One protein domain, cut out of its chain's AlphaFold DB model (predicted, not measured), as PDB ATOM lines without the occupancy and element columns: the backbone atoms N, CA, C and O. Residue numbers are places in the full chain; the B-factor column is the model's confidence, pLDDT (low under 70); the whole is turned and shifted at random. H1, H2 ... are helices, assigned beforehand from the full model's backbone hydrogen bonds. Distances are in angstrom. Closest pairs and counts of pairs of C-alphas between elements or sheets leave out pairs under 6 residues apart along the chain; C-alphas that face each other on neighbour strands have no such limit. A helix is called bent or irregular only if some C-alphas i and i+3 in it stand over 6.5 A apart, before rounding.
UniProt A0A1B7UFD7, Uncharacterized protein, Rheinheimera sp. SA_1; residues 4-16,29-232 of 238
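This is residues 4 to 16 and 29 to 232 of the 238 residues of an uncharacterized protein of Rheinheimera sp. SA_1 (UniProt A0A1B7UFD7). A rounded, all-helix globule is built round H8, which runs through the middle with the hairpin of H3 and H4 on one side and H12 on the other. H7, side by side with H6 and H1, packs on the first part of H8, while H10 spans from H3 to H12; two long loops, residues 41 to 65 and 107 to 126, lie toward one end of the longest axis. The printed part has 217 residues with twelve named helices, H1 to H12 in order along the chain, and no named strand. It is compact, with a radius of gyration of the C-alphas of 16.6 A and spans of 50 by 42 by 31 A.

H1, residues 4 to 16, begins with C-alpha 4 at (-19.699, 33.560, -16.187) and is 18.3 A long. H2 holds residues 29 to 40. H3, residues 66 to 87, is the longest at 31.1 A. H4 holds residues 91 to 100, H5 103 to 106, H6 127 to 136 and H7 140 to 149. H8, residues 160 to 177, is 26.1 A long and begins with C-alpha 160 at (-19.236, 23.001, 5.633). H9 holds residues 180 to 183, H10 188 to 194 and H11 212 to 215. H12, residues 217 to 230, is 18.6 A long and ends with C-alpha 230 at (-21.427, 24.842, 14.838); it is irregular, but only just, with C-alphas 220 and 223 6.9 A apart.

H8 is the hub, touching six helices. It touches H3 at a steep tilt of 50 degrees, opposite ways, closest at the C-alphas of Thr 76 and Ala 172, 5.5 A apart. It touches H12, closest at C-alphas 167 and 221, 4.7 A. With residues 161 to 166 alone it touches H7, closest at C-alphas 145 and 162, 3.9 A. H3 and H4 form a helical hairpin at 21 degrees, closest at C-alphas 77 and 98, 4.1 A; H6 and H7 form another at 4 degrees. H1 touches H7, C-alphas 15 and 140 being 5.5 A apart. H2 touches H5 with residues 36 to 40 alone. H10 touches H12, about perpendicular at 86 degrees. H8 and H9 only just touch, and only at the corner, with 3 pairs of C-alphas within 8 A; H8 touches H11, closest at C-alphas 170 and 213, 5.8 A. Every O i to N i+4 pair is within hydrogen-bond range in H1, H3, H4, H6, H7, H8 and H10, against 6 of 8 in H2 and 8 of 10 in H12; H5, H9 and H11 are too short for such a pair.

The C-alphas farthest apart are those of Asn 53 and Ile 232, 51.5 A. Residues 17 to 28 are cut out, with 20.1 A between C-alphas 16 and 29. The links H2 to H3, H5 to H6 and H10 to H11 are long. Mean pLDDT of the printed part is 83.3; 44 residues are under 70, among them 42 to 62 and 110 to 123.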
ATOM      1  N   HIS A   4     -20.410  34.354 -17.200       81.69
ATOM      2  CA  HIS A   4     -19.699  33.560 -16.187       81.69
ATOM      3  C   HIS A   4     -20.556  33.267 -14.947       81.69
ATOM      4  O   HIS A   4     -20.549  32.135 -14.481       81.69
ATOM      5  N   LEU A   5     -21.362  34.226 -14.472       86.00
ATOM      6  CA  LEU A   5     -22.275  34.003 -13.343       86.00
ATOM      7  C   LEU A   5     -23.315  32.928 -13.672       86.00
ATOM      8  O   LEU A   5     -23.645  32.110 -12.821       86.00
ATOM      9  N   HIS A   6     -23.814  32.905 -14.912       89.94
ATOM     10  CA  HIS A   6     -24.731  31.855 -15.352       89.94
ATOM     11  C   HIS A   6     -24.062  30.472 -15.341       89.94
ATOM     12  O   HIS A   6     -24.629  29.526 -14.804       89.94
ATOM     13  N   ILE A   7     -22.841  30.366 -15.881       90.94
ATOM     14  CA  ILE A   7     -22.065  29.114 -15.875       90.94
ATOM     15  C   ILE A   7     -21.810  28.642 -14.440       90.94
ATOM     16  O   ILE A   7     -22.041  27.476 -14.141       90.94
ATOM     17  N   ALA A   8     -21.362  29.541 -13.562       91.12
ATOM     18  CA  ALA A   8     -21.065  29.228 -12.169       91.12
ATOM     19  C   ALA A   8     -22.307  28.716 -11.424       91.12
ATOM     20  O   ALA A   8     -22.246  27.674 -10.784       91.12
ATOM     21  N   LYS A   9     -23.462  29.378 -11.582       94.19
ATOM     22  CA  LYS A   9     -24.727  28.930 -10.976       94.19
ATOM     23  C   LYS A   9     -25.161  27.549 -11.463       94.19
ATOM     24  O   LYS A   9     -25.556  26.721 -10.651       94.19
ATOM     25  N   ASN A  10     -25.061  27.281 -12.765       95.25
ATOM     26  CA  ASN A  10     -25.424  25.970 -13.306       95.25
ATOM     27  C   ASN A  10     -24.489  24.869 -12.779       95.25
ATOM     28  O   ASN A  10     -24.967  23.805 -12.398       95.25
ATOM     29  N   LEU A  11     -23.179  25.139 -12.701       94.75
ATOM     30  CA  LEU A  11     -22.214  24.204 -12.112       94.75
ATOM     31  C   LEU A  11     -22.487  23.961 -10.624       94.75
ATOM     32  O   LEU A  11     -22.399  22.824 -10.175       94.75
ATOM     33  N   GLN A  12     -22.852  24.999  -9.866       96.38
ATOM     34  CA  GLN A  12     -23.207  24.863  -8.452       96.38
ATOM     35  C   GLN A  12     -24.404  23.917  -8.272       96.38
ATOM     36  O   GLN A  12     -24.367  23.037  -7.416       96.38
ATOM     37  N   ILE A  13     -25.442  24.063  -9.103       95.88
ATOM     38  CA  ILE A  13     -26.615  23.176  -9.095       95.88
ATOM     39  C   ILE A  13     -26.199  21.735  -9.425       95.88
ATOM     40  O   ILE A  13     -26.496  20.829  -8.649       95.88
ATOM     41  N   GLU A  14     -25.453  21.528 -10.515       95.44
ATOM     42  CA  GLU A  14     -24.981  20.199 -10.937       95.44
ATOM     43  C   GLU A  14     -24.170  19.497  -9.836       95.44
ATOM     44  O   GLU A  14     -24.385  18.321  -9.540       95.44
ATOM     45  N   LEU A  15     -23.236  20.213  -9.207       94.31
ATOM     46  CA  LEU A  15     -22.381  19.665  -8.157       94.31
ATOM     47  C   LEU A  15     -23.186  19.286  -6.909       94.31
ATOM     48  O   LEU A  15     -22.974  18.207  -6.357       94.31
ATOM     49  N   ARG A  16     -24.161  20.110  -6.507       93.88
ATOM     50  CA  ARG A  16     -25.063  19.791  -5.388       93.88
ATOM     51  C   ARG A  16     -25.886  18.533  -5.656       93.88
ATOM     52  O   ARG A  16     -26.026  17.697  -4.765       93.88
ATOM     53  N   ARG A  29      -6.986  10.073  -4.270       71.31
ATOM     54  CA  ARG A  29      -6.823  11.509  -3.972       71.31
ATOM     55  C   ARG A  29      -5.379  12.014  -4.119       71.31
ATOM     56  O   ARG A  29      -5.175  13.156  -4.522       71.31
ATOM     57  N   GLY A  30      -4.379  11.157  -3.890       71.50
ATOM     58  CA  GLY A  30      -2.967  11.464  -4.155       71.50
ATOM     59  C   GLY A  30      -2.634  11.663  -5.642       71.50
ATOM     60  O   GLY A  30      -1.827  12.528  -5.977       71.50
ATOM     61  N   GLU A  31      -3.301  10.934  -6.541       85.81
ATOM     62  CA  GLU A  31      -3.107  11.032  -7.997       85.81
ATOM     63  C   GLU A  31      -3.687  12.339  -8.552       85.81
ATOM     64  O   GLU A  31      -3.156  12.918  -9.502       85.81
ATOM     65  N   VAL A  32      -4.753  12.848  -7.923       87.62
ATOM     66  CA  VAL A  32      -5.413  14.098  -8.321       87.62
ATOM     67  C   VAL A  32      -4.433  15.266  -8.276       87.62
ATOM     68  O   VAL A  32      -4.339  16.021  -9.244       87.62
ATOM     69  N   LEU A  33      -3.664  15.412  -7.191       88.38
ATOM     70  CA  LEU A  33      -2.728  16.528  -7.049       88.38
ATOM     71  C   LEU A  33      -1.639  16.502  -8.129       88.38
ATOM     72  O   LEU A  33      -1.334  17.543  -8.707       88.38
ATOM     73  N   GLU A  34      -1.078  15.335  -8.440       89.25
ATOM     74  CA  GLU A  34      -0.051  15.207  -9.478       89.25
ATOM     75  C   GLU A  34      -0.595  15.590 -10.861       89.25
ATOM     76  O   GLU A  34       0.018  16.383 -11.586       89.25
ATOM     77  N   VAL A  35      -1.786  15.091 -11.210       91.88
ATOM     78  CA  VAL A  35      -2.461  15.419 -12.475       91.88
ATOM     79  C   VAL A  35      -2.751  16.918 -12.569       91.88
ATOM     80  O   VAL A  35      -2.530  17.532 -13.619       91.88
ATOM     81  N   LEU A  36      -3.207  17.530 -11.474       91.25
ATOM     82  CA  LEU A  36      -3.479  18.964 -11.398       91.25
ATOM     83  C   LEU A  36      -2.209  19.800 -11.545       91.25
ATOM     84  O   LEU A  36      -2.185  20.728 -12.354       91.25
ATOM     85  N   LEU A  37      -1.138  19.458 -10.828       87.50
ATOM     86  CA  LEU A  37       0.146  20.149 -10.947       87.50
ATOM     87  C   LEU A  37       0.685  20.043 -12.373       87.50
ATOM     88  O   LEU A  37       1.078  21.051 -12.951       87.50
ATOM     89  N   LYS A  38       0.610  18.870 -13.007       88.62
ATOM     90  CA  LYS A  38       1.006  18.712 -14.414       88.62
ATOM     91  C   LYS A  38       0.176  19.586 -15.361       88.62
ATOM     92  O   LYS A  38       0.709  20.081 -16.353       88.62
ATOM     93  N   LYS A  39      -1.115  19.777 -15.071       89.88
ATOM     94  CA  LYS A  39      -2.026  20.594 -15.884       89.88
ATOM     95  C   LYS A  39      -1.799  22.099 -15.714       89.88
ATOM     96  O   LYS A  39      -1.841  22.816 -16.711       89.88
ATOM     97  N   PHE A  40      -1.617  22.566 -14.482       85.81
ATOM     98  CA  PHE A  40      -1.645  23.993 -14.143       85.81
ATOM     99  C   PHE A  40      -0.262  24.596 -13.871       85.81
ATOM    100  O   PHE A  40      -0.086  25.792 -14.078       85.81
ATOM    101  N   ALA A  41       0.746  23.800 -13.499       76.25
ATOM    102  CA  ALA A  41       2.102  24.294 -13.231       76.25
ATOM    103  C   ALA A  41       2.932  24.570 -14.500       76.25
ATOM    104  O   ALA A  41       4.111  24.917 -14.407       76.25
ATOM    105  N   THR A  42       2.357  24.435 -15.703       68.38
ATOM    106  CA  THR A  42       3.015  24.886 -16.938       68.38
ATOM    107  C   THR A  42       3.295  26.384 -16.863       68.38
ATOM    108  O   THR A  42       2.379  27.200 -16.947       68.38
ATOM    109  N   ARG A  43       4.579  26.741 -16.722       60.97
ATOM    110  CA  ARG A  43       5.047  28.126 -16.609       60.97
ATOM    111  C   ARG A  43       4.634  28.944 -17.829       60.97
ATOM    112  O   ARG A  43       5.255  28.861 -18.888       60.97
ATOM    113  N   VAL A  44       3.623  29.787 -17.665       60.94
ATOM    114  CA  VAL A  44       3.368  30.891 -18.591       60.94
ATOM    115  C   VAL A  44       4.371  31.998 -18.259       60.94
ATOM    116  O   VAL A  44       4.576  32.310 -17.087       60.94
ATOM    117  N   LYS A  45       5.026  32.601 -19.263       57.38
ATOM    118  CA  LYS A  45       5.834  33.811 -19.036       57.38
ATOM    119  C   LYS A  45       4.918  34.891 -18.457       57.38
ATOM    120  O   LYS A  45       3.982  35.316 -19.125       57.38
ATOM    121  N   ARG A  46       5.179  35.310 -17.218       60.62
ATOM    122  CA  ARG A  46       4.389  36.340 -16.538       60.62
ATOM    123  C   ARG A  46       5.065  37.691 -16.643       60.62
ATOM    124  O   ARG A  46       6.281  37.787 -16.501       60.62
ATOM    125  N   GLN A  47       4.257  38.722 -16.846       55.81
ATOM    126  CA  GLN A  47       4.655  40.094 -16.575       55.81
ATOM    127  C   GLN A  47       4.188  40.452 -15.167       55.81
ATOM    128  O   GLN A  47       3.030  40.246 -14.810       55.81
ATOM    129  N   CYS A  48       5.114  40.944 -14.355       59.88
ATOM    130  CA  CYS A  48       4.813  41.500 -13.046       59.88
ATOM    131  C   CYS A  48       4.074  42.831 -13.180       59.88
ATOM    132  O   CYS A  48       4.404  43.625 -14.064       59.88
ATOM    133  N   ARG A  49       3.151  43.116 -12.249       57.16
ATOM    134  CA  ARG A  49       2.430  44.402 -12.166       57.16
ATOM    135  C   ARG A  49       3.356  45.618 -12.149       57.16
ATOM    136  O   ARG A  49       2.986  46.666 -12.658       57.16
ATOM    137  N   ASN A  50       4.575  45.473 -11.632       59.66
ATOM    138  CA  ASN A  50       5.540  46.570 -11.556       59.66
ATOM    139  C   ASN A  50       6.209  46.907 -12.902       59.66
ATOM    140  O   ASN A  50       7.147  47.703 -12.922       59.66
ATOM    141  N   GLY A  51       5.802  46.285 -14.017       54.03
ATOM    142  CA  GLY A  51       6.311  46.594 -15.361       54.03
ATOM    143  C   GLY A  51       7.796  46.266 -15.576       54.03
ATOM    144  O   GLY A  51       8.352  46.563 -16.630       54.03
ATOM    145  N   LYS A  52       8.461  45.648 -14.592       49.94
ATOM    146  CA  LYS A  52       9.874  45.271 -14.682       49.94
ATOM    147  C   LYS A  52       9.996  43.911 -15.374       49.94
ATOM    148  O   LYS A  52       9.590  42.889 -14.830       49.94
ATOM    149  N   ASN A  53      10.590  43.916 -16.569       46.19
ATOM    150  CA  ASN A  53      10.943  42.755 -17.407       46.19
ATOM    151  C   ASN A  53      12.072  41.882 -16.816       46.19
ATOM    152  O   ASN A  53      12.950  41.412 -17.538       46.19
ATOM    153  N   LEU A  54      12.101  41.670 -15.505       43.16
ATOM    154  CA  LEU A  54      13.147  40.868 -14.884       43.16
ATOM    155  C   LEU A  54      12.609  39.475 -14.598       43.16
ATOM    156  O   LEU A  54      11.541  39.311 -14.015       43.16
ATOM    157  N   LEU A  55      13.373  38.479 -15.042       44.69
ATOM    158  CA  LEU A  55      13.388  37.125 -14.500       44.69
ATOM    159  C   LEU A  55      13.175  37.224 -12.985       44.69
ATOM    160  O   LEU A  55      14.037  37.732 -12.277       44.69
ATOM    161  N   HIS A  56      11.973  36.890 -12.523       51.56
ATOM    162  CA  HIS A  56      11.531  37.323 -11.206       51.56
ATOM    163  C   HIS A  56      12.370  36.673 -10.109       51.56
ATOM    164  O   HIS A  56      12.405  35.449  -9.987       51.56
ATOM    165  N   GLU A  57      13.025  37.508  -9.304       51.84
ATOM    166  CA  GLU A  57      13.661  37.071  -8.073       51.84
ATOM    167  C   GLU A  57      12.602  36.474  -7.143       51.84
ATOM    168  O   GLU A  57      11.450  36.919  -7.083       51.84
ATOM    169  N   SER A  58      12.995  35.457  -6.379       53.09
ATOM    170  CA  SER A  58      12.137  34.772  -5.411       53.09
ATOM    171  C   SER A  58      11.526  35.701  -4.351       53.09
ATOM    172  O   SER A  58      10.637  35.267  -3.627       53.09
ATOM    173  N   SER A  59      11.996  36.943  -4.232       54.84
ATOM    174  CA  SER A  59      11.651  37.954  -3.224       54.84
ATOM    175  C   SER A  59      10.470  38.867  -3.591       54.84
ATOM    176  O   SER A  59      10.128  39.747  -2.807       54.84
ATOM    177  N   CYS A  60       9.842  38.708  -4.760       60.88
ATOM    178  CA  CYS A  60       8.733  39.577  -5.158       60.88
ATOM    179  C   CYS A  60       7.520  39.435  -4.214       60.88
ATOM    180  O   CYS A  60       6.867  38.392  -4.191       60.88
ATOM    181  N   GLY A  61       7.196  40.519  -3.500       60.09
ATOM    182  CA  GLY A  61       6.052  40.627  -2.585       60.09
ATOM    183  C   GLY A  61       4.700  40.896  -3.257       60.09
ATOM    184  O   GLY A  61       3.798  41.397  -2.597       60.09
ATOM    185  N   CYS A  62       4.555  40.618  -4.558       66.94
ATOM    186  CA  CYS A  62       3.287  40.734  -5.289       66.94
ATOM    187  C   CYS A  62       2.666  39.342  -5.501       66.94
ATOM    188  O   CYS A  62       3.400  38.368  -5.700       66.94
ATOM    189  N   ARG A  63       1.333  39.247  -5.621       73.62
ATOM    190  CA  ARG A  63       0.596  37.994  -5.922       73.62
ATOM    191  C   ARG A  63       0.748  37.498  -7.374       73.62
ATOM    192  O   ARG A  63      -0.166  36.932  -7.968       73.62
ATOM    193  N   CYS A  64       1.904  37.731  -7.989       69.75
ATOM    194  CA  CYS A  64       2.121  37.519  -9.422       69.75
ATOM    195  C   CYS A  64       3.030  36.324  -9.748       69.75
ATOM    196  O   CYS A  64       3.144  35.942 -10.913       69.75
ATOM    197  N   ASN A  65       3.668  35.694  -8.756       72.12
ATOM    198  CA  ASN A  65       4.597  34.583  -8.979       72.12
ATOM    199  C   ASN A  65       4.043  33.239  -8.466       72.12
ATOM    200  O   ASN A  65       3.122  33.194  -7.655       72.12
ATOM    201  N   ASP A  66       4.598  32.136  -8.973       79.88
ATOM    202  CA  ASP A  66       4.217  30.776  -8.565       79.88
ATOM    203  C   ASP A  66       4.479  30.523  -7.087       79.88
ATOM    204  O   ASP A  66       3.758  29.752  -6.462       79.88
ATOM    205  N   ARG A  67       5.520  31.150  -6.526       82.19
ATOM    206  CA  ARG A  67       5.909  30.956  -5.130       82.19
ATOM    207  C   ARG A  67       4.769  31.371  -4.200       82.19
ATOM    208  O   ARG A  67       4.406  30.573  -3.348       82.19
ATOM    209  N   TYR A  68       4.176  32.547  -4.416       85.06
ATOM    210  CA  TYR A  68       3.041  33.026  -3.630       85.06
ATOM    211  C   TYR A  68       1.867  32.051  -3.691       85.06
ATOM    212  O   TYR A  68       1.437  31.590  -2.648       85.06
ATOM    213  N   TRP A  69       1.381  31.681  -4.880       87.69
ATOM    214  CA  TRP A  69       0.197  30.817  -4.988       87.69
ATOM    215  C   TRP A  69       0.435  29.401  -4.455       87.69
ATOM    216  O   TRP A  69      -0.442  28.829  -3.814       87.69
ATOM    217  N   ASN A  70       1.633  28.844  -4.660       89.31
ATOM    218  CA  ASN A  70       1.976  27.541  -4.087       89.31
ATOM    219  C   ASN A  70       1.989  27.579  -2.563       89.31
ATOM    220  O   ASN A  70       1.456  26.669  -1.928       89.31
ATOM    221  N   GLU A  71       2.594  28.620  -2.000       90.12
ATOM    222  CA  GLU A  71       2.708  28.778  -0.561       90.12
ATOM    223  C   GLU A  71       1.380  29.167   0.086       90.12
ATOM    224  O   GLU A  71       1.036  28.629   1.130       90.12
ATOM    225  N   HIS A  72       0.596  30.025  -0.564       92.50
ATOM    226  CA  HIS A  72      -0.768  30.336  -0.166       92.50
ATOM    227  C   HIS A  72      -1.599  29.053  -0.092       92.50
ATOM    228  O   HIS A  72      -2.205  28.779   0.937       92.50
ATOM    229  N   GLY A  73      -1.523  28.199  -1.119       95.19
ATOM    230  CA  GLY A  73      -2.140  26.875  -1.090       95.19
ATOM    231  C   GLY A  73      -1.618  25.977   0.040       95.19
ATOM    232  O   GLY A  73      -2.401  25.245   0.637       95.19
ATOM    233  N   ASP A  74      -0.325  26.023   0.382       95.25
ATOM    234  CA  ASP A  74       0.234  25.256   1.513       95.25
ATOM    235  C   ASP A  74      -0.262  25.762   2.876       95.25
ATOM    236  O   ASP A  74      -0.596  24.961   3.750       95.25
ATOM    237  N   ILE A  75      -0.341  27.080   3.051       95.69
ATOM    238  CA  ILE A  75      -0.879  27.727   4.251       95.69
ATOM    239  C   ILE A  75      -2.365  27.379   4.385       95.69
ATOM    240  O   ILE A  75      -2.773  26.862   5.424       95.69
ATOM    241  N   THR A  76      -3.165  27.578   3.333       97.50
ATOM    242  CA  THR A  76      -4.599  27.251   3.332       97.50
ATOM    243  C   THR A  76      -4.825  25.760   3.582       97.50
ATOM    244  O   THR A  76      -5.692  25.411   4.381       97.50
ATOM    245  N   LYS A  77      -4.012  24.870   2.990       97.31
ATOM    246  CA  LYS A  77      -4.017  23.430   3.301       97.31
ATOM    247  C   LYS A  77      -3.826  23.179   4.795       97.31
ATOM    248  O   LYS A  77      -4.646  22.489   5.388       97.31
ATOM    249  N   ALA A  78      -2.776  23.729   5.403       97.25
ATOM    250  CA  ALA A  78      -2.478  23.494   6.816       97.25
ATOM    251  C   ALA A  78      -3.611  23.984   7.736       97.25
ATOM    252  O   ALA A  78      -4.004  23.276   8.663       97.25
ATOM    253  N   LEU A  79      -4.190  25.154   7.442       97.75
ATOM    254  CA  LEU A  79      -5.347  25.681   8.174       97.75
ATOM    255  C   LEU A  79      -6.574  24.768   8.025       97.75
ATOM    256  O   LEU A  79      -7.234  24.446   9.012       97.75
ATOM    257  N   MET A  80      -6.858  24.303   6.807       98.12
ATOM    258  CA  MET A  80      -7.972  23.392   6.532       98.12
ATOM    259  C   MET A  80      -7.792  22.030   7.215       98.12
ATOM    260  O   MET A  80      -8.756  21.482   7.749       98.12
ATOM    261  N   GLU A  81      -6.570  21.495   7.254       97.56
ATOM    262  CA  GLU A  81      -6.248  20.251   7.962       97.56
ATOM    263  C   GLU A  81      -6.443  20.390   9.478       97.56
ATOM    264  O   GLU A  81      -7.027  19.503  10.103       97.56
ATOM    265  N   GLU A  82      -6.004  21.498  10.084       97.56
ATOM    266  CA  GLU A  82      -6.237  21.758  11.512       97.56
ATOM    267  C   GLU A  82      -7.720  21.974  11.827       97.56
ATOM    268  O   GLU A  82      -8.238  21.404  12.795       97.56
ATOM    269  N   PHE A  83      -8.444  22.715  10.982       96.25
ATOM    270  CA  PHE A  83      -9.896  22.845  11.100       96.25
ATOM    271  C   PHE A  83     -10.577  21.472  11.060       96.25
ATOM    272  O   PHE A  83     -11.404  21.168  11.925       96.25
ATOM    273  N   ALA A  84     -10.202  20.616  10.106       96.12
ATOM    274  CA  ALA A  84     -10.760  19.278   9.967       96.12
ATOM    275  C   ALA A  84     -10.479  18.399  11.195       96.12
ATOM    276  O   ALA A  84     -11.394  17.756  11.706       96.12
ATOM    277  N   LYS A  85      -9.260  18.431  11.753       95.25
ATOM    278  CA  LYS A  85      -8.925  17.713  13.002       95.25
ATOM    279  C   LYS A  85      -9.802  18.160  14.170       95.25
ATOM    280  O   LYS A  85     -10.333  17.327  14.903       95.25
ATOM    281  N   ILE A  86      -9.971  19.471  14.336       93.88
ATOM    282  CA  ILE A  86     -10.775  20.067  15.413       93.88
ATOM    283  C   ILE A  86     -12.253  19.673  15.283       93.88
ATOM    284  O   ILE A  86     -12.917  19.413  16.289       93.88
ATOM    285  N   THR A  87     -12.761  19.614  14.055       92.31
ATOM    286  CA  THR A  87     -14.175  19.347  13.754       92.31
ATOM    287  C   THR A  87     -14.494  17.881  13.465       92.31
ATOM    288  O   THR A  87     -15.670  17.545  13.327       92.31
ATOM    289  N   LYS A  88     -13.474  17.011  13.472       94.25
ATOM    290  CA  LYS A  88     -13.541  15.579  13.133       94.25
ATOM    291  C   LYS A  88     -14.007  15.308  11.697       94.25
ATOM    292  O   LYS A  88     -14.654  14.295  11.444       94.25
ATOM    293  N   GLU A  89     -13.671  16.210  10.783       94.69
ATOM    294  CA  GLU A  89     -13.900  16.059   9.346       94.69
ATOM    295  C   GLU A  89     -12.752  15.301   8.664       94.69
ATOM    296  O   GLU A  89     -11.710  15.012   9.265       94.69
ATOM    297  N   SER A  90     -12.925  14.989   7.378       95.31
ATOM    298  CA  SER A  90     -11.875  14.372   6.565       95.31
ATOM    299  C   SER A  90     -10.715  15.346   6.325       95.31
ATOM    300  O   SER A  90     -10.785  16.223   5.462       95.31
ATOM    301  N   VAL A  91      -9.619  15.154   7.068       96.12
ATOM    302  CA  VAL A  91      -8.362  15.913   6.915       96.12
ATOM    303  C   VAL A  91      -7.862  15.877   5.471       96.12
ATOM    304  O   VAL A  91      -7.393  16.885   4.954       96.12
ATOM    305  N   GLU A  92      -8.011  14.735   4.800       94.62
ATOM    306  CA  GLU A  92      -7.584  14.555   3.415       94.62
ATOM    307  C   GLU A  92      -8.386  15.428   2.436       94.62
ATOM    308  O   GLU A  92      -7.790  16.124   1.616       94.62
ATOM    309  N   ILE A  93      -9.721  15.445   2.544       95.06
ATOM    310  CA  ILE A  93     -10.599  16.243   1.666       95.06
ATOM    311  C   ILE A  93     -10.364  17.740   1.893       95.06
ATOM    312  O   ILE A  93     -10.161  18.494   0.940       95.06
ATOM    313  N   TYR A  94     -10.342  18.161   3.158       97.62
ATOM    314  CA  TYR A  94     -10.145  19.559   3.538       97.62
ATOM    315  C   TYR A  94      -8.758  20.067   3.130       97.62
ATOM    316  O   TYR A  94      -8.640  21.134   2.523       97.62
ATOM    317  N   GLY A  95      -7.713  19.283   3.407       97.19
ATOM    318  CA  GLY A  95      -6.346  19.609   3.018       97.19
ATOM    319  C   GLY A  95      -6.171  19.673   1.500       97.19
ATOM    320  O   GLY A  95      -5.528  20.598   0.998       97.19
ATOM    321  N   LEU A  96      -6.777  18.744   0.750       96.50
ATOM    322  CA  LEU A  96      -6.730  18.762  -0.712       96.50
ATOM    323  C   LEU A  96      -7.424  20.007  -1.275       96.50
ATOM    324  O   LEU A  96      -6.813  20.703  -2.085       96.50
ATOM    325  N   ALA A  97      -8.639  20.326  -0.814       97.69
ATOM    326  CA  ALA A  97      -9.363  21.530  -1.227       97.69
ATOM    327  C   ALA A  97      -8.539  22.800  -0.958       97.69
ATOM    328  O   ALA A  97      -8.327  23.599  -1.872       97.69
ATOM    329  N   GLY A  98      -7.984  22.934   0.253       97.88
ATOM    330  CA  GLY A  98      -7.111  24.053   0.612       97.88
ATOM    331  C   GLY A  98      -5.864  24.148  -0.271       97.88
ATOM    332  O   GLY A  98      -5.500  25.242  -0.699       97.88
ATOM    333  N   LYS A  99      -5.244  23.016  -0.629       96.50
ATOM    334  CA  LYS A  99      -4.032  23.008  -1.460       96.50
ATOM    335  C   LYS A  99      -4.270  23.482  -2.888       96.50
ATOM    336  O   LYS A  99      -3.380  24.101  -3.469       96.50
ATOM    337  N   ILE A 100      -5.415  23.132  -3.473       96.44
ATOM    338  CA  ILE A 100      -5.624  23.266  -4.920       96.44
ATOM    339  C   ILE A 100      -6.550  24.414  -5.318       96.44
ATOM    340  O   ILE A 100      -6.579  24.707  -6.507       96.44
ATOM    341  N   HIS A 101      -7.287  25.041  -4.391       97.19
ATOM    342  CA  HIS A 101      -8.361  26.003  -4.712       97.19
ATOM    343  C   HIS A 101      -7.964  27.109  -5.702       97.19
ATOM    344  O   HIS A 101      -8.750  27.447  -6.584       97.19
ATOM    345  N   ASP A 102      -6.718  27.569  -5.607       94.56
ATOM    346  CA  ASP A 102      -6.147  28.676  -6.376       94.56
ATOM    347  C   ASP A 102      -5.147  28.235  -7.455       94.56
ATOM    348  O   ASP A 102      -4.415  29.042  -8.037       94.56
ATOM    349  N   LEU A 103      -5.076  26.932  -7.742       92.44
ATOM    350  CA  LEU A 103      -4.051  26.388  -8.632       92.44
ATOM    351  C   LEU A 103      -4.175  26.913 -10.068       92.44
ATOM    352  O   LEU A 103      -3.180  26.988 -10.790       92.44
ATOM    353  N   ASP A 104      -5.370  27.310 -10.502       90.50
ATOM    354  CA  ASP A 104      -5.565  27.879 -11.830       90.50
ATOM    355  C   ASP A 104      -4.958  29.271 -12.003       90.50
ATOM    356  O   ASP A 104      -4.651  29.618 -13.145       90.50
ATOM    357  N   TYR A 105      -4.629  30.010 -10.935       86.25
ATOM    358  CA  TYR A 105      -3.786  31.211 -11.049       86.25
ATOM    359  C   TYR A 105      -2.393  30.906 -11.584       86.25
ATOM    360  O   TYR A 105      -1.747  31.796 -12.152       86.25
ATOM    361  N   LEU A 106      -1.933  29.652 -11.476       83.69
ATOM    362  CA  LEU A 106      -0.665  29.258 -12.075       83.69
ATOM    363  C   LEU A 106      -0.696  29.377 -13.612       83.69
ATOM    364  O   LEU A 106       0.297  29.756 -14.243       83.69
ATOM    365  N   MET A 107      -1.862  29.133 -14.207       82.88
ATOM    366  CA  MET A 107      -2.080  29.181 -15.653       82.88
ATOM    367  C   MET A 107      -2.778  30.473 -16.112       82.88
ATOM    368  O   MET A 107      -2.528  30.945 -17.223       82.88
ATOM    369  N   TYR A 108      -3.622  31.058 -15.261       80.69
ATOM    370  CA  TYR A 108      -4.477  32.216 -15.532       80.69
ATOM    371  C   TYR A 108      -4.317  33.290 -14.437       80.69
ATOM    372  O   TYR A 108      -5.245  33.538 -13.669       80.69
ATOM    373  N   PRO A 109      -3.145  33.939 -14.324       74.12
ATOM    374  CA  PRO A 109      -2.901  34.923 -13.272       74.12
ATOM    375  C   PRO A 109      -3.829  36.144 -13.403       74.12
ATOM    376  O   PRO A 109      -4.109  36.606 -14.511       74.12
ATOM    377  N   HIS A 110      -4.233  36.712 -12.261       64.75
ATOM    378  CA  HIS A 110      -5.131  37.876 -12.139       64.75
ATOM    379  C   HIS A 110      -4.724  39.132 -12.936       64.75
ATOM    380  O   HIS A 110      -5.559  40.012 -13.162       64.75
ATOM    381  N   ASP A 111      -3.453  39.235 -13.327       53.31
ATOM    382  CA  ASP A 111      -2.791  40.510 -13.650       53.31
ATOM    383  C   ASP A 111      -2.564  40.738 -15.134       53.31
ATOM    384  O   ASP A 111      -2.203  41.837 -15.552       53.31
ATOM    385  N   LEU A 112      -2.782  39.707 -15.942       51.72
ATOM    386  CA  LEU A 112      -2.810  39.872 -17.386       51.72
ATOM    387  C   LEU A 112      -4.118  40.592 -17.736       51.72
ATOM    388  O   LEU A 112      -5.132  40.327 -17.103       51.72
ATOM    389  N   GLU A 113      -4.121  41.480 -18.737       44.34
ATOM    390  CA  GLU A 113      -5.254  42.341 -19.167       44.34
ATOM    391  C   GLU A 113      -6.622  41.630 -19.285       44.34
ATOM    392  O   GLU A 113      -7.689  42.247 -19.235       44.34
ATOM    393  N   ILE A 114      -6.596  40.304 -19.379       47.94
ATOM    394  CA  ILE A 114      -7.740  39.405 -19.297       47.94
ATOM    395  C   ILE A 114      -8.476  39.544 -17.948       47.94
ATOM    396  O   ILE A 114      -9.696  39.515 -17.951       47.94
ATOM    397  N   GLY A 115      -7.802  39.762 -16.816       41.31
ATOM    398  CA  GLY A 115      -8.376  39.755 -15.463       41.31
ATOM    399  C   GLY A 115      -9.177  40.995 -15.048       41.31
ATOM    400  O   GLY A 115      -9.989  40.889 -14.130       41.31
ATOM    401  N   ARG A 116      -9.018  42.147 -15.722       42.50
ATOM    402  CA  ARG A 116      -9.600  43.438 -15.277       42.50
ATOM    403  C   ARG A 116     -10.691  44.040 -16.170       42.50
ATOM    404  O   ARG A 116     -11.223  45.089 -15.826       42.50
ATOM    405  N   GLY A 117     -11.074  43.401 -17.278       41.00
ATOM    406  CA  GLY A 117     -12.149  43.961 -18.113       41.00
ATOM    407  C   GLY A 117     -12.469  43.237 -19.415       41.00
ATOM    408  O   GLY A 117     -13.584  43.367 -19.903       41.00
ATOM    409  N   ASN A 118     -11.556  42.411 -19.937       43.66
ATOM    410  CA  ASN A 118     -11.748  41.668 -21.189       43.66
ATOM    411  C   ASN A 118     -11.579  40.151 -20.987       43.66
ATOM    412  O   ASN A 118     -10.859  39.482 -21.734       43.66
ATOM    413  N   GLN A 119     -12.229  39.583 -19.962       47.88
ATOM    414  CA  GLN A 119     -12.145  38.146 -19.682       47.88
ATOM    415  C   GLN A 119     -12.718  37.334 -20.851       47.88
ATOM    416  O   GLN A 119     -13.936  37.223 -21.025       47.88
ATOM    417  N   LYS A 120     -11.847  36.655 -21.610       52.53
ATOM    418  CA  LYS A 120     -12.257  35.410 -22.264       52.53
ATOM    419  C   LYS A 120     -12.789  34.487 -21.164       52.53
ATOM    420  O   LYS A 120     -12.098  34.193 -20.195       52.53
ATOM    421  N   LEU A 121     -14.022  34.021 -21.344       50.09
ATOM    422  CA  LEU A 121     -14.796  33.179 -20.415       50.09
ATOM    423  C   LEU A 121     -14.053  31.952 -19.865       50.09
ATOM    424  O   LEU A 121     -14.469  31.380 -18.862       50.09
ATOM    425  N   SER A 122     -13.001  31.513 -20.554       52.78
ATOM    426  CA  SER A 122     -12.201  30.335 -20.238       52.78
ATOM    427  C   SER A 122     -11.095  30.568 -19.205       52.78
ATOM    428  O   SER A 122     -10.365  29.624 -18.946       52.78
ATOM    429  N   GLY A 123     -10.928  31.782 -18.665       63.75
ATOM    430  CA  GLY A 123      -9.883  32.108 -17.676       63.75
ATOM    431  C   GLY A 123     -10.405  32.772 -16.398       63.75
ATOM    432  O   GLY A 123      -9.625  33.343 -15.650       63.75
ATOM    433  N   CYS A 124     -11.723  32.762 -16.176       81.50
ATOM    434  CA  CYS A 124     -12.333  33.309 -14.966       81.50
ATOM    435  C   CYS A 124     -12.168  32.299 -13.828       81.50
ATOM    436  O   CYS A 124     -12.867  31.284 -13.819       81.50
ATOM    437  N   HIS A 125     -11.229  32.550 -12.919       88.62
ATOM    438  CA  HIS A 125     -11.034  31.725 -11.731       88.62
ATOM    439  C   HIS A 125     -12.350  31.600 -10.932       88.62
ATOM    440  O   HIS A 125     -13.078  32.586 -10.833       88.62
ATOM    441  N   PRO A 126     -12.708  30.422 -10.395       93.44
ATOM    442  CA  PRO A 126     -11.991  29.149 -10.431       93.44
ATOM    443  C   PRO A 126     -12.535  28.207 -11.525       93.44
ATOM    444  O   PRO A 126     -12.352  26.989 -11.482       93.44
ATOM    445  N   LEU A 127     -13.283  28.729 -12.510       92.25
ATOM    446  CA  LEU A 127     -14.030  27.912 -13.477       92.25
ATOM    447  C   LEU A 127     -13.157  26.924 -14.272       92.25
ATOM    448  O   LEU A 127     -13.634  25.811 -14.513       92.25
ATOM    449  N   PRO A 128     -11.931  27.266 -14.724       91.75
ATOM    450  CA  PRO A 128     -11.060  26.311 -15.405       91.75
ATOM    451  C   PRO A 128     -10.687  25.126 -14.516       91.75
ATOM    452  O   PRO A 128     -10.746  23.986 -14.981       91.75
ATOM    453  N   LEU A 129     -10.355  25.389 -13.248       94.31
ATOM    454  CA  LEU A 129     -10.039  24.353 -12.269       94.31
ATOM    455  C   LEU A 129     -11.246  23.456 -12.011       94.31
ATOM    456  O   LEU A 129     -11.152  22.247 -12.203       94.31
ATOM    457  N   VAL A 130     -12.396  24.039 -11.667       95.88
ATOM    458  CA  VAL A 130     -13.621  23.288 -11.341       95.88
ATOM    459  C   VAL A 130     -14.054  22.394 -12.503       95.88
ATOM    460  O   VAL A 130     -14.343  21.215 -12.310       95.88
ATOM    461  N   LYS A 131     -14.037  22.905 -13.740       94.50
ATOM    462  CA  LYS A 131     -14.355  22.091 -14.928       94.50
ATOM    463  C   LYS A 131     -13.400  20.918 -15.101       94.50
ATOM    464  O   LYS A 131     -13.823  19.838 -15.509       94.50
ATOM    465  N   PHE A 132     -12.119  21.129 -14.814       94.69
ATOM    466  CA  PHE A 132     -11.128  20.072 -14.925       94.69
ATOM    467  C   PHE A 132     -11.302  19.019 -13.823       94.69
ATOM    468  O   PHE A 132     -11.305  17.832 -14.138       94.69
ATOM    469  N   LEU A 133     -11.568  19.427 -12.579       94.62
ATOM    470  CA  LEU A 133     -11.899  18.517 -11.474       94.62
ATOM    471  C   LEU A 133     -13.122  17.646 -11.790       94.62
ATOM    472  O   LEU A 133     -13.068  16.429 -11.621       94.62
ATOM    473  N   ILE A 134     -14.181  18.241 -12.351       93.88
ATOM    474  CA  ILE A 134     -15.369  17.503 -12.810       93.88
ATOM    475  C   ILE A 134     -14.997  16.483 -13.889       93.88
ATOM    476  O   ILE A 134     -15.461  15.346 -13.843       93.88
ATOM    477  N   SER A 135     -14.136  16.849 -14.846       93.38
ATOM    478  CA  SER A 135     -13.697  15.920 -15.901       93.38
ATOM    479  C   SER A 135     -12.843  14.761 -15.377       93.38
ATOM    480  O   SER A 135     -12.809  13.691 -15.986       93.38
ATOM    481  N   LEU A 136     -12.176  14.963 -14.239       92.00
ATOM    482  CA  LEU A 136     -11.448  13.925 -13.522       92.00
ATOM    483  C   LEU A 136     -12.354  13.106 -12.594       92.00
ATOM    484  O   LEU A 136     -11.897  12.096 -12.085       92.00
ATOM    485  N   ASN A 137     -13.625  13.473 -12.403       90.62
ATOM    486  CA  ASN A 137     -14.509  12.818 -11.436       90.62
ATOM    487  C   ASN A 137     -13.908  12.812 -10.013       90.62
ATOM    488  O   ASN A 137     -13.919  11.795  -9.316       90.62
ATOM    489  N   VAL A 138     -13.321  13.953  -9.626       91.31
ATOM    490  CA  VAL A 138     -12.952  14.260  -8.236       91.31
ATOM    491  C   VAL A 138     -14.229  14.464  -7.426       91.31
ATOM    492  O   VAL A 138     -15.245  14.876  -7.992       91.31
ATOM    493  N   ASP A 139     -14.160  14.209  -6.118       92.12
ATOM    494  CA  ASP A 139     -15.251  14.455  -5.176       92.12
ATOM    495  C   ASP A 139     -15.968  15.796  -5.484       92.12
ATOM    496  O   ASP A 139     -15.327  16.863  -5.527       92.12
ATOM    497  N   PRO A 140     -17.288  15.762  -5.760       94.62
ATOM    498  CA  PRO A 140     -18.039  16.957  -6.109       94.62
ATOM    499  C   PRO A 140     -18.080  17.991  -4.976       94.62
ATOM    500  O   PRO A 140     -18.238  19.174  -5.279       94.62
ATOM    501  N   GLU A 141     -17.887  17.606  -3.710       95.25
ATOM    502  CA  GLU A 141     -17.816  18.542  -2.584       95.25
ATOM    503  C   GLU A 141     -16.572  19.437  -2.673       95.25
ATOM    504  O   GLU A 141     -16.678  20.651  -2.498       95.25
ATOM    505  N   ILE A 142     -15.417  18.885  -3.068       96.75
ATOM    506  CA  ILE A 142     -14.190  19.666  -3.319       96.75
ATOM    507  C   ILE A 142     -14.428  20.666  -4.450       96.75
ATOM    508  O   ILE A 142     -14.117  21.852  -4.325       96.75
ATOM    509  N   SER A 143     -15.011  20.197  -5.555       97.00
ATOM    510  CA  SER A 143     -15.307  21.047  -6.712       97.00
ATOM    511  C   SER A 143     -16.294  22.164  -6.358       97.00
ATOM    512  O   SER A 143     -16.138  23.288  -6.832       97.00
ATOM    513  N   LEU A 144     -17.291  21.871  -5.517       97.56
ATOM    514  CA  LEU A 144     -18.279  22.841  -5.053       97.56
ATOM    515  C   LEU A 144     -17.648  23.877  -4.122       97.56
ATOM    516  O   LEU A 144     -17.858  25.069  -4.322       97.56
ATOM    517  N   ALA A 145     -16.828  23.445  -3.164       98.19
ATOM    518  CA  ALA A 145     -16.123  24.351  -2.265       98.19
ATOM    519  C   ALA A 145     -15.217  25.320  -3.022       98.19
ATOM    520  O   ALA A 145     -15.273  26.529  -2.799       98.19
ATOM    521  N   ILE A 146     -14.455  24.803  -3.986       98.19
ATOM    522  CA  ILE A 146     -13.623  25.626  -4.860       98.19
ATOM    523  C   ILE A 146     -14.490  26.538  -5.735       98.19
ATOM    524  O   ILE A 146     -14.123  27.675  -5.970       98.19
ATOM    525  N   LEU A 147     -15.657  26.114  -6.207       97.12
ATOM    526  CA  LEU A 147     -16.522  27.009  -6.976       97.12
ATOM    527  C   LEU A 147     -17.071  28.173  -6.132       97.12
ATOM    528  O   LEU A 147     -17.157  29.301  -6.617       97.12
ATOM    529  N   GLU A 148     -17.453  27.897  -4.885       97.00
ATOM    530  CA  GLU A 148     -18.138  28.844  -3.999       97.00
ATOM    531  C   GLU A 148     -17.198  29.823  -3.278       97.00
ATOM    532  O   GLU A 148     -17.665  30.874  -2.844       97.00
ATOM    533  N   HIS A 149     -15.896  29.534  -3.156       96.31
ATOM    534  CA  HIS A 149     -14.971  30.434  -2.445       96.31
ATOM    535  C   HIS A 149     -14.766  31.781  -3.166       96.31
ATOM    536  O   HIS A 149     -14.494  32.809  -2.542       96.31
ATOM    537  N   ALA A 150     -14.940  31.801  -4.491       92.44
ATOM    538  CA  ALA A 150     -14.652  32.964  -5.312       92.44
ATOM    539  C   ALA A 150     -15.752  34.051  -5.186       92.44
ATOM    540  O   ALA A 150     -16.834  33.936  -5.776       92.44
ATOM    541  N   PRO A 151     -15.486  35.195  -4.521       88.69
ATOM    542  CA  PRO A 151     -16.515  36.187  -4.169       88.69
ATOM    543  C   PRO A 151     -17.163  36.864  -5.379       88.69
ATOM    544  O   PRO A 151     -18.325  37.273  -5.344       88.69
ATOM    545  N   HIS A 152     -16.413  37.010  -6.469       86.62
ATOM    546  CA  HIS A 152     -16.877  37.690  -7.672       86.62
ATOM    547  C   HIS A 152     -17.930  36.868  -8.433       86.62
ATOM    548  O   HIS A 152     -18.668  37.431  -9.244       86.62
ATOM    549  N   LEU A 153     -18.048  35.567  -8.136       88.56
ATOM    550  CA  LEU A 153     -19.111  34.709  -8.655       88.56
ATOM    551  C   LEU A 153     -20.433  34.857  -7.888       88.56
ATOM    552  O   LEU A 153     -21.460  34.381  -8.373       88.56
ATOM    553  N   LYS A 154     -20.438  35.565  -6.747       90.50
ATOM    554  CA  LYS A 154     -21.636  35.838  -5.929       90.50
ATOM    555  C   LYS A 154     -22.439  34.570  -5.614       90.50
ATOM    556  O   LYS A 154     -23.670  34.590  -5.655       90.50
ATOM    557  N   LEU A 155     -21.732  33.469  -5.382       92.69
ATOM    558  CA  LEU A 155     -22.322  32.221  -4.928       92.69
ATOM    559  C   LEU A 155     -22.325  32.205  -3.402       92.69
ATOM    560  O   LEU A 155     -21.437  32.771  -2.767       92.69
ATOM    561  N   GLU A 156     -23.341  31.578  -2.828       94.81
ATOM    562  CA  GLU A 156     -23.382  31.301  -1.396       94.81
ATOM    563  C   GLU A 156     -22.538  30.066  -1.093       94.81
ATOM    564  O   GLU A 156     -22.523  29.123  -1.884       94.81
ATOM    565  N   ASN A 157     -21.863  30.056   0.056       94.88
ATOM    566  CA  ASN A 157     -21.213  28.856   0.560       94.88
ATOM    567  C   ASN A 157     -22.280  27.923   1.147       94.88
ATOM    568  O   ASN A 157     -22.893  28.243   2.164       94.88
ATOM    569  N   THR A 158     -22.529  26.789   0.492       94.88
ATOM    570  CA  THR A 158     -23.646  25.889   0.826       94.88
ATOM    571  C   THR A 158     -23.242  24.637   1.600       94.88
ATOM    572  O   THR A 158     -24.110  23.873   2.019       94.88
ATOM    573  N   THR A 159     -21.942  24.413   1.810       94.69
ATOM    574  CA  THR A 159     -21.409  23.236   2.511       94.69
ATOM    575  C   THR A 159     -20.443  23.653   3.605       94.69
ATOM    576  O   THR A 159     -19.850  24.732   3.565       94.69
ATOM    577  N   ARG A 160     -20.225  22.767   4.579       94.81
ATOM    578  CA  ARG A 160     -19.236  23.001   5.633       94.81
ATOM    579  C   ARG A 160     -17.830  23.170   5.058       94.81
ATOM    580  O   ARG A 160     -17.094  24.043   5.517       94.81
ATOM    581  N   LEU A 161     -17.476  22.364   4.054       96.88
ATOM    582  CA  LEU A 161     -16.196  22.465   3.361       96.88
ATOM    583  C   LEU A 161     -16.037  23.831   2.685       96.88
ATOM    584  O   LEU A 161     -14.985  24.450   2.820       96.88
ATOM    585  N   SER A 162     -17.077  24.331   2.008       97.38
ATOM    586  CA  SER A 162     -17.008  25.619   1.311       97.38
ATOM    587  C   SER A 162     -16.918  26.811   2.260       97.38
ATOM    588  O   SER A 162     -16.112  27.709   2.031       97.38
ATOM    589  N   ILE A 163     -17.662  26.793   3.370       97.12
ATOM    590  CA  ILE A 163     -17.572  27.828   4.413       97.12
ATOM    591  C   ILE A 163     -16.173  27.834   5.042       97.12
ATOM    592  O   ILE A 163     -15.569  28.896   5.200       97.12
ATOM    593  N   ALA A 164     -15.646  26.653   5.387       97.69
ATOM    594  CA  ALA A 164     -14.317  26.524   5.972       97.69
ATOM    595  C   ALA A 164     -13.220  26.990   5.005       97.69
ATOM    596  O   ALA A 164     -12.331  27.727   5.430       97.69
ATOM    597  N   LEU A 165     -13.309  26.620   3.721       98.25
ATOM    598  CA  LEU A 165     -12.352  27.030   2.692       98.25
ATOM    599  C   LEU A 165     -12.323  28.553   2.542       98.25
ATOM    600  O   LEU A 165     -11.250  29.138   2.675       98.25
ATOM    601  N   SER A 166     -13.487  29.191   2.375       96.50
ATOM    602  CA  SER A 166     -13.596  30.655   2.288       96.50
ATOM    603  C   SER A 166     -12.930  31.357   3.478       96.50
ATOM    604  O   SER A 166     -12.229  32.352   3.310       96.50
ATOM    605  N   ALA A 167     -13.134  30.844   4.695       96.81
ATOM    606  CA  ALA A 167     -12.584  31.450   5.905       96.81
ATOM    607  C   ALA A 167     -11.071  31.213   6.053       96.81
ATOM    608  O   ALA A 167     -10.327  32.114   6.447       96.81
ATOM    609  N   CYS A 168     -10.609  30.000   5.736       97.56
ATOM    610  CA  CYS A 168      -9.198  29.632   5.812       97.56
ATOM    611  C   CYS A 168      -8.362  30.343   4.745       97.56
ATOM    612  O   CYS A 168      -7.226  30.701   5.034       97.56
ATOM    613  N   GLU A 169      -8.905  30.604   3.557       96.19
ATOM    614  CA  GLU A 169      -8.247  31.403   2.513       96.19
ATOM    615  C   GLU A 169      -8.033  32.858   2.954       96.19
ATOM    616  O   GLU A 169      -6.943  33.420   2.804       96.19
ATOM    617  N   GLU A 170      -9.049  33.480   3.558       94.75
ATOM    618  CA  GLU A 170      -8.934  34.843   4.093       94.75
ATOM    619  C   GLU A 170      -7.940  34.890   5.266       94.75
ATOM    620  O   GLU A 170      -7.136  35.822   5.368       94.75
ATOM    621  N   LEU A 171      -7.916  33.855   6.116       94.56
ATOM    622  CA  LEU A 171      -6.929  33.720   7.192       94.56
ATOM    623  C   LEU A 171      -5.508  33.494   6.650       94.56
ATOM    624  O   LEU A 171      -4.571  34.139   7.117       94.56
ATOM    625  N   ALA A 172      -5.338  32.647   5.635       93.88
ATOM    626  CA  ALA A 172      -4.062  32.431   4.956       93.88
ATOM    627  C   ALA A 172      -3.550  33.719   4.308       93.88
ATOM    628  O   ALA A 172      -2.361  34.046   4.397       93.88
ATOM    629  N   THR A 173      -4.458  34.482   3.698       90.50
ATOM    630  CA  THR A 173      -4.177  35.810   3.161       90.50
ATOM    631  C   THR A 173      -3.671  36.720   4.273       90.50
ATOM    632  O   THR A 173      -2.563  37.236   4.163       90.50
ATOM    633  N   LEU A 174      -4.418  36.863   5.368       89.88
ATOM    634  CA  LEU A 174      -4.039  37.703   6.508       89.88
ATOM    635  C   LEU A 174      -2.658  37.345   7.078       89.88
ATOM    636  O   LEU A 174      -1.833  38.235   7.284       89.88
ATOM    637  N   ILE A 175      -2.387  36.052   7.280       89.75
ATOM    638  CA  ILE A 175      -1.090  35.548   7.751       89.75
ATOM    639  C   ILE A 175       0.029  35.949   6.780       89.75
ATOM    640  O   ILE A 175       1.077  36.419   7.214       89.75
ATOM    641  N   SER A 176      -0.212  35.851   5.470       87.00
ATOM    642  CA  SER A 176       0.771  36.208   4.436       87.00
ATOM    643  C   SER A 176       1.091  37.709   4.382       87.00
ATOM    644  O   SER A 176       2.144  38.077   3.882       87.00
ATOM    645  N   PHE A 177       0.229  38.595   4.891       82.69
ATOM    646  CA  PHE A 177       0.548  40.029   5.021       82.69
ATOM    647  C   PHE A 177       1.245  40.376   6.343       82.69
ATOM    648  O   PHE A 177       1.715  41.501   6.493       82.69
ATOM    649  N   ASN A 178       1.298  39.443   7.304       74.94
ATOM    650  CA  ASN A 178       1.885  39.627   8.635       74.94
ATOM    651  C   ASN A 178       1.494  40.960   9.312       74.94
ATOM    652  O   ASN A 178       2.315  41.654   9.910       74.94
ATOM    653  N   ASN A 179       0.222  41.352   9.186       72.94
ATOM    654  CA  ASN A 179      -0.275  42.596   9.763       72.94
ATOM    655  C   ASN A 179      -0.680  42.368  11.227       72.94
ATOM    656  O   ASN A 179      -1.782  41.896  11.511       72.94
ATOM    657  N   GLU A 180       0.212  42.711  12.161       73.06
ATOM    658  CA  GLU A 180       0.027  42.469  13.599       73.06
ATOM    659  C   GLU A 180      -1.260  43.069  14.176       73.06
ATOM    660  O   GLU A 180      -1.877  42.467  15.054       73.06
ATOM    661  N   ILE A 181      -1.681  44.247  13.703       69.06
ATOM    662  CA  ILE A 181      -2.890  44.911  14.208       69.06
ATOM    663  C   ILE A 181      -4.120  44.083  13.838       69.06
ATOM    664  O   ILE A 181      -4.976  43.830  14.685       69.06
ATOM    665  N   VAL A 182      -4.180  43.614  12.593       71.94
ATOM    666  CA  VAL A 182      -5.309  42.822  12.092       71.94
ATOM    667  C   VAL A 182      -5.299  41.410  12.691       71.94
ATOM    668  O   VAL A 182      -6.355  40.881  13.038       71.94
ATOM    669  N   LEU A 183      -4.119  40.828  12.932       78.62
ATOM    670  CA  LEU A 183      -3.972  39.530  13.604       78.62
ATOM    671  C   LEU A 183      -4.492  39.528  15.051       78.62
ATOM    672  O   LEU A 183      -4.921  38.483  15.532       78.62
ATOM    673  N   ARG A 184      -4.530  40.673  15.748       84.00
ATOM    674  CA  ARG A 184      -5.150  40.762  17.089       84.00
ATOM    675  C   ARG A 184      -6.670  40.582  17.061       84.00
ATOM    676  O   ARG A 184      -7.241  40.221  18.085       84.00
ATOM    677  N   GLY A 185      -7.311  40.836  15.918       87.88
ATOM    678  CA  GLY A 185      -8.765  40.763  15.750       87.88
ATOM    679  C   GLY A 185      -9.315  39.362  15.462       87.88
ATOM    680  O   GLY A 185     -10.534  39.191  15.407       87.88
ATOM    681  N   ILE A 186      -8.459  38.356  15.260       92.62
ATOM    682  CA  ILE A 186      -8.917  36.989  14.983       92.62
ATOM    683  C   ILE A 186      -9.389  36.298  16.275       92.62
ATOM    684  O   ILE A 186      -8.812  36.481  17.352       92.62
ATOM    685  N   SER A 187     -10.435  35.480  16.165       94.12
ATOM    686  CA  SER A 187     -11.015  34.720  17.279       94.12
ATOM    687  C   SER A 187     -10.063  33.647  17.821       94.12
ATOM    688  O   SER A 187      -9.092  33.258  17.170       94.12
ATOM    689  N   ASP A 188     -10.356  33.098  19.002       94.88
ATOM    690  CA  ASP A 188      -9.545  32.015  19.575       94.88
ATOM    691  C   ASP A 188      -9.593  30.730  18.743       94.88
ATOM    692  O   ASP A 188      -8.598  30.009  18.665       94.88
ATOM    693  N   LEU A 189     -10.711  30.467  18.055       93.44
ATOM    694  CA  LEU A 189     -10.794  29.373  17.092       93.44
ATOM    695  C   LEU A 189      -9.816  29.597  15.931       93.44
ATOM    696  O   LEU A 189      -9.060  28.688  15.594       93.44
ATOM    697  N   ALA A 190      -9.775  30.808  15.369       93.81
ATOM    698  CA  ALA A 190      -8.832  31.149  14.306       93.81
ATOM    699  C   ALA A 190      -7.372  31.022  14.773       93.81
ATOM    700  O   ALA A 190      -6.570  30.410  14.071       93.81
ATOM    701  N   LYS A 191      -7.038  31.499  15.983       94.12
ATOM    702  CA  LYS A 191      -5.700  31.316  16.589       94.12
ATOM    703  C   LYS A 191      -5.341  29.844  16.759       94.12
ATOM    704  O   LYS A 191      -4.209  29.444  16.511       94.12
ATOM    705  N   LYS A 192      -6.301  29.027  17.201       93.12
ATOM    706  CA  LYS A 192      -6.093  27.590  17.388       93.12
ATOM    707  C   LYS A 192      -5.803  26.895  16.059       93.12
ATOM    708  O   LYS A 192      -4.926  26.042  16.018       93.12
ATOM    709  N   ILE A 193      -6.500  27.273  14.991       93.31
ATOM    710  CA  ILE A 193      -6.285  26.718  13.647       93.31
ATOM    711  C   ILE A 193      -4.939  27.175  13.062       93.31
ATOM    712  O   ILE A 193      -4.263  26.393  12.402       93.31
ATOM    713  N   SER A 194      -4.511  28.413  13.325       91.88
ATOM    714  CA  SER A 194      -3.262  28.962  12.779       91.88
ATOM    715  C   SER A 194      -2.008  28.679  13.609       91.88
ATOM    716  O   SER A 194      -0.917  29.063  13.191       91.88
ATOM    717  N   CYS A 195      -2.118  27.995  14.753       88.06
ATOM    718  CA  CYS A 195      -1.026  27.896  15.730       88.06
ATOM    719  C   CYS A 195       0.271  27.259  15.193       88.06
ATOM    720  O   CYS A 195       1.350  27.578  15.685       88.06
ATOM    721  N   ASN A 196       0.175  26.405  14.170       84.50
ATOM    722  CA  ASN A 196       1.312  25.707  13.559       84.50
ATOM    723  C   ASN A 196       1.673  26.238  12.164       84.50
ATOM    724  O   ASN A 196       2.406  25.586  11.419       84.50
ATOM    725  N   VAL A 197       1.137  27.397  11.779       88.75
ATOM    726  CA  VAL A 197       1.307  27.956  10.438       88.75
ATOM    727  C   VAL A 197       2.240  29.155  10.496       88.75
ATOM    728  O   VAL A 197       2.012  30.116  11.225       88.75
ATOM    729  N   THR A 198       3.308  29.113   9.704       84.19
ATOM    730  CA  THR A 198       4.241  30.232   9.543       84.19
ATOM    731  C   THR A 198       4.450  30.493   8.053       84.19
ATOM    732  O   THR A 198       4.864  29.572   7.341       84.19
ATOM    733  N   PRO A 199       4.173  31.714   7.562       81.50
ATOM    734  CA  PRO A 199       4.397  32.049   6.165       81.50
ATOM    735  C   PRO A 199       5.903  32.142   5.886       81.50
ATOM    736  O   PRO A 199       6.673  32.704   6.664       81.50
ATOM    737  N   LYS A 200       6.331  31.593   4.754       80.31
ATOM    738  CA  LYS A 200       7.671  31.741   4.167       80.31
ATOM    739  C   LYS A 200       7.743  32.911   3.166       80.31
ATOM    740  O   LYS A 200       8.845  33.263   2.737       80.31
ATOM    741  N   VAL A 201       6.613  33.501   2.780       76.00
ATOM    742  CA  VAL A 201       6.449  34.668   1.905       76.00
ATOM    743  C   VAL A 201       5.555  35.677   2.600       76.00
ATOM    744  O   VAL A 201       4.415  35.382   2.951       76.00
ATOM    745  N   ILE A 202       6.082  36.893   2.729       79.38
ATOM    746  CA  ILE A 202       5.320  38.055   3.168       79.38
ATOM    747  C   ILE A 202       4.971  38.911   1.949       79.38
ATOM    748  O   ILE A 202       5.834  39.198   1.115       79.38
ATOM    749  N   VAL A 203       3.701  39.289   1.838       75.19
ATOM    750  CA  VAL A 203       3.145  40.124   0.765       75.19
ATOM    751  C   VAL A 203       2.999  41.557   1.272       75.19
ATOM    752  O   VAL A 203       2.614  41.774   2.419       75.19
ATOM    753  N   ASP A 204       3.283  42.536   0.417       68.38
ATOM    754  CA  ASP A 204       3.081  43.955   0.734       68.38
ATOM    755  C   ASP A 204       1.629  44.367   0.442       68.38
ATOM    756  O   ASP A 204       1.137  44.207  -0.680       68.38
ATOM    757  N   SER A 205       0.932  44.903   1.450       65.38
ATOM    758  CA  SER A 205      -0.464  45.351   1.345       65.38
ATOM    759  C   SER A 205      -0.660  46.524   0.391       65.38
ATOM    760  O   SER A 205      -1.770  46.722  -0.099       65.38
ATOM    761  N   GLN A 206       0.391  47.282   0.074       58.84
ATOM    762  CA  GLN A 206       0.292  48.458  -0.792       58.84
ATOM    763  C   GLN A 206       0.197  48.113  -2.281       58.84
ATOM    764  O   GLN A 206      -0.220  48.948  -3.083       58.84
ATOM    765  N   ILE A 207       0.568  46.893  -2.671       53.84
ATOM    766  CA  ILE A 207       0.740  46.540  -4.086       53.84
ATOM    767  C   ILE A 207      -0.596  46.177  -4.765       53.84
ATOM    768  O   ILE A 207      -0.739  46.372  -5.973       53.84
ATOM    769  N   ASP A 208      -1.613  45.753  -4.004       56.28
ATOM    770  CA  ASP A 208      -2.867  45.197  -4.541       56.28
ATOM    771  C   ASP A 208      -4.143  45.781  -3.904       56.28
ATOM    772  O   ASP A 208      -5.167  45.106  -3.852       56.28
ATOM    773  N   GLY A 209      -4.115  47.024  -3.419       64.44
ATOM    774  CA  GLY A 209      -5.186  47.510  -2.543       64.44
ATOM    775  C   GLY A 209      -5.314  46.646  -1.280       64.44
ATOM    776  O   GLY A 209      -4.622  45.642  -1.106       64.44
ATOM    777  N   GLU A 210      -6.190  47.029  -0.360       71.44
ATOM    778  CA  GLU A 210      -6.327  46.260   0.876       71.44
ATOM    779  C   GLU A 210      -7.092  44.944   0.626       71.44
ATOM    780  O   GLU A 210      -8.190  44.967   0.056       71.44
ATOM    781  N   PRO A 211      -6.543  43.782   1.038       77.19
ATOM    782  CA  PRO A 211      -7.263  42.514   1.051       77.19
ATOM    783  C   PRO A 211      -8.650  42.626   1.692       77.19
ATOM    784  O   PRO A 211      -8.834  43.335   2.678       77.19
ATOM    785  N   ARG A 212      -9.619  41.849   1.191       80.69
ATOM    786  CA  ARG A 212     -11.005  41.839   1.702       80.69
ATOM    787  C   ARG A 212     -11.075  41.583   3.204       80.69
ATOM    788  O   ARG A 212     -11.872  42.219   3.883       80.69
ATOM    789  N   VAL A 213     -10.246  40.681   3.721       76.88
ATOM    790  CA  VAL A 213     -10.139  40.410   5.160       76.88
ATOM    791  C   VAL A 213      -9.849  41.658   6.002       76.88
ATOM    792  O   VAL A 213     -10.312  41.735   7.138       76.88
ATOM    793  N   PHE A 214      -9.158  42.669   5.469       82.50
ATOM    794  CA  PHE A 214      -8.864  43.893   6.223       82.50
ATOM    795  C   PHE A 214     -10.099  44.771   6.423       82.50
ATOM    796  O   PHE A 214     -10.155  45.504   7.406       82.50
ATOM    797  N   SER A 215     -11.116  44.665   5.559       83.00
ATOM    798  CA  SER A 215     -12.352  45.431   5.743       83.00
ATOM    799  C   SER A 215     -13.228  44.881   6.867       83.00
ATOM    800  O   SER A 215     -13.971  45.642   7.482       83.00
ATOM    801  N   SER A 216     -13.149  43.574   7.153       89.94
ATOM    802  CA  SER A 216     -13.790  42.960   8.320       89.94
ATOM    803  C   SER A 216     -13.268  41.545   8.586       89.94
ATOM    804  O   SER A 216     -13.699  40.580   7.952       89.94
ATOM    805  N   VAL A 217     -12.391  41.403   9.584       91.50
ATOM    806  CA  VAL A 217     -11.939  40.091  10.093       91.50
ATOM    807  C   VAL A 217     -13.116  39.281  10.639       91.50
ATOM    808  O   VAL A 217     -13.187  38.068  10.440       91.50
ATOM    809  N   GLU A 218     -14.065  39.955  11.285       94.00
ATOM    810  CA  GLU A 218     -15.221  39.307  11.897       94.00
ATOM    811  C   GLU A 218     -16.105  38.610  10.855       94.00
ATOM    812  O   GLU A 218     -16.414  37.429  10.997       94.00
ATOM    813  N   GLU A 219     -16.459  39.306   9.772       93.94
ATOM    814  CA  GLU A 219     -17.346  38.762   8.732       93.94
ATOM    815  C   GLU A 219     -16.641  37.774   7.795       93.94
ATOM    816  O   GLU A 219     -17.293  36.926   7.189       93.94
ATOM    817  N   ARG A 220     -15.317  37.891   7.627       93.31
ATOM    818  CA  ARG A 220     -14.556  37.090   6.653       93.31
ATOM    819  C   ARG A 220     -13.895  35.855   7.250       93.31
ATOM    820  O   ARG A 220     -13.729  34.876   6.535       93.31
ATOM    821  N   ILE A 221     -13.537  35.891   8.532       94.31
ATOM    822  CA  ILE A 221     -12.838  34.794   9.211       94.31
ATOM    823  C   ILE A 221     -13.667  34.282  10.384       94.31
ATOM    824  O   ILE A 221     -14.062  33.118  10.392       94.31
ATOM    825  N   ASN A 222     -13.941  35.130  11.378       95.56
ATOM    826  CA  ASN A 222     -14.440  34.652  12.669       95.56
ATOM    827  C   ASN A 222     -15.836  34.027  12.561       95.56
ATOM    828  O   ASN A 222     -16.008  32.871  12.950       95.56
ATOM    829  N   LYS A 223     -16.815  34.750  12.001       95.00
ATOM    830  CA  LYS A 223     -18.188  34.245  11.838       95.00
ATOM    831  C   LYS A 223     -18.252  33.012  10.939       95.00
ATOM    832  O   LYS A 223     -18.855  32.034  11.376       95.00
ATOM    833  N   PRO A 224     -17.622  32.985   9.746       94.69
ATOM    834  CA  PRO A 224     -17.597  31.779   8.924       94.69
ATOM    835  C   PRO A 224     -16.977  30.567   9.630       94.69
ATOM    836  O   PRO A 224     -17.561  29.488   9.585       94.69
ATOM    837  N   LEU A 225     -15.850  30.728  10.338       94.50
ATOM    838  CA  LEU A 225     -15.241  29.624  11.091       94.50
ATOM    839  C   LEU A 225     -16.155  29.119  12.208       94.50
ATOM    840  O   LEU A 225     -16.293  27.909  12.373       94.50
ATOM    841  N   MET A 226     -16.789  30.025  12.955       94.06
ATOM    842  CA  MET A 226     -17.745  29.654  14.002       94.06
ATOM    843  C   MET A 226     -18.964  28.941  13.422       94.06
ATOM    844  O   MET A 226     -19.334  27.876  13.906       94.06
ATOM    845  N   TYR A 227     -19.535  29.462  12.337       92.94
ATOM    846  CA  TYR A 227     -20.670  28.846  11.660       92.94
ATOM    847  C   TYR A 227     -20.322  27.449  11.124       92.94
ATOM    848  O   TYR A 227     -21.043  26.482  11.373       92.94
ATOM    849  N   ALA A 228     -19.163  27.305  10.472       90.56
ATOM    850  CA  ALA A 228     -18.662  26.004  10.046       90.56
ATOM    851  C   ALA A 228     -18.424  25.078  11.248       90.56
ATOM    852  O   ALA A 228     -18.685  23.883  11.163       90.56
ATOM    853  N   PHE A 229     -17.951  25.581  12.386       89.06
ATOM    854  CA  PHE A 229     -17.761  24.779  13.594       89.06
ATOM    855  C   PHE A 229     -19.097  24.275  14.178       89.06
ATOM    856  O   PHE A 229     -19.202  23.103  14.546       89.06
ATOM    857  N   GLU A 230     -20.129  25.119  14.205       87.19
ATOM    858  CA  GLU A 230     -21.427  24.842  14.838       87.19
ATOM    859  C   GLU A 230     -22.390  23.985  14.010       87.19
ATOM    860  O   GLU A 230     -23.324  23.420  14.582       87.19
ATOM    861  N   PHE A 231     -22.118  23.781  12.716       72.06
ATOM    862  CA  PHE A 231     -22.912  22.957  11.782       72.06
ATOM    863  C   PHE A 231     -23.239  21.519  12.287       72.06
ATOM    864  O   PHE A 231     -24.125  20.842  11.767       72.06
ATOM    865  N   ILE A 232     -22.562  21.047  13.346       54.47
ATOM    866  CA  ILE A 232     -22.765  19.748  14.018       54.47
ATOM    867  C   ILE A 232     -24.017  19.709  14.921       54.47
ATOM    868  O   ILE A 232     -24.521  18.620  15.207       54.47
TER     869      ILE A 232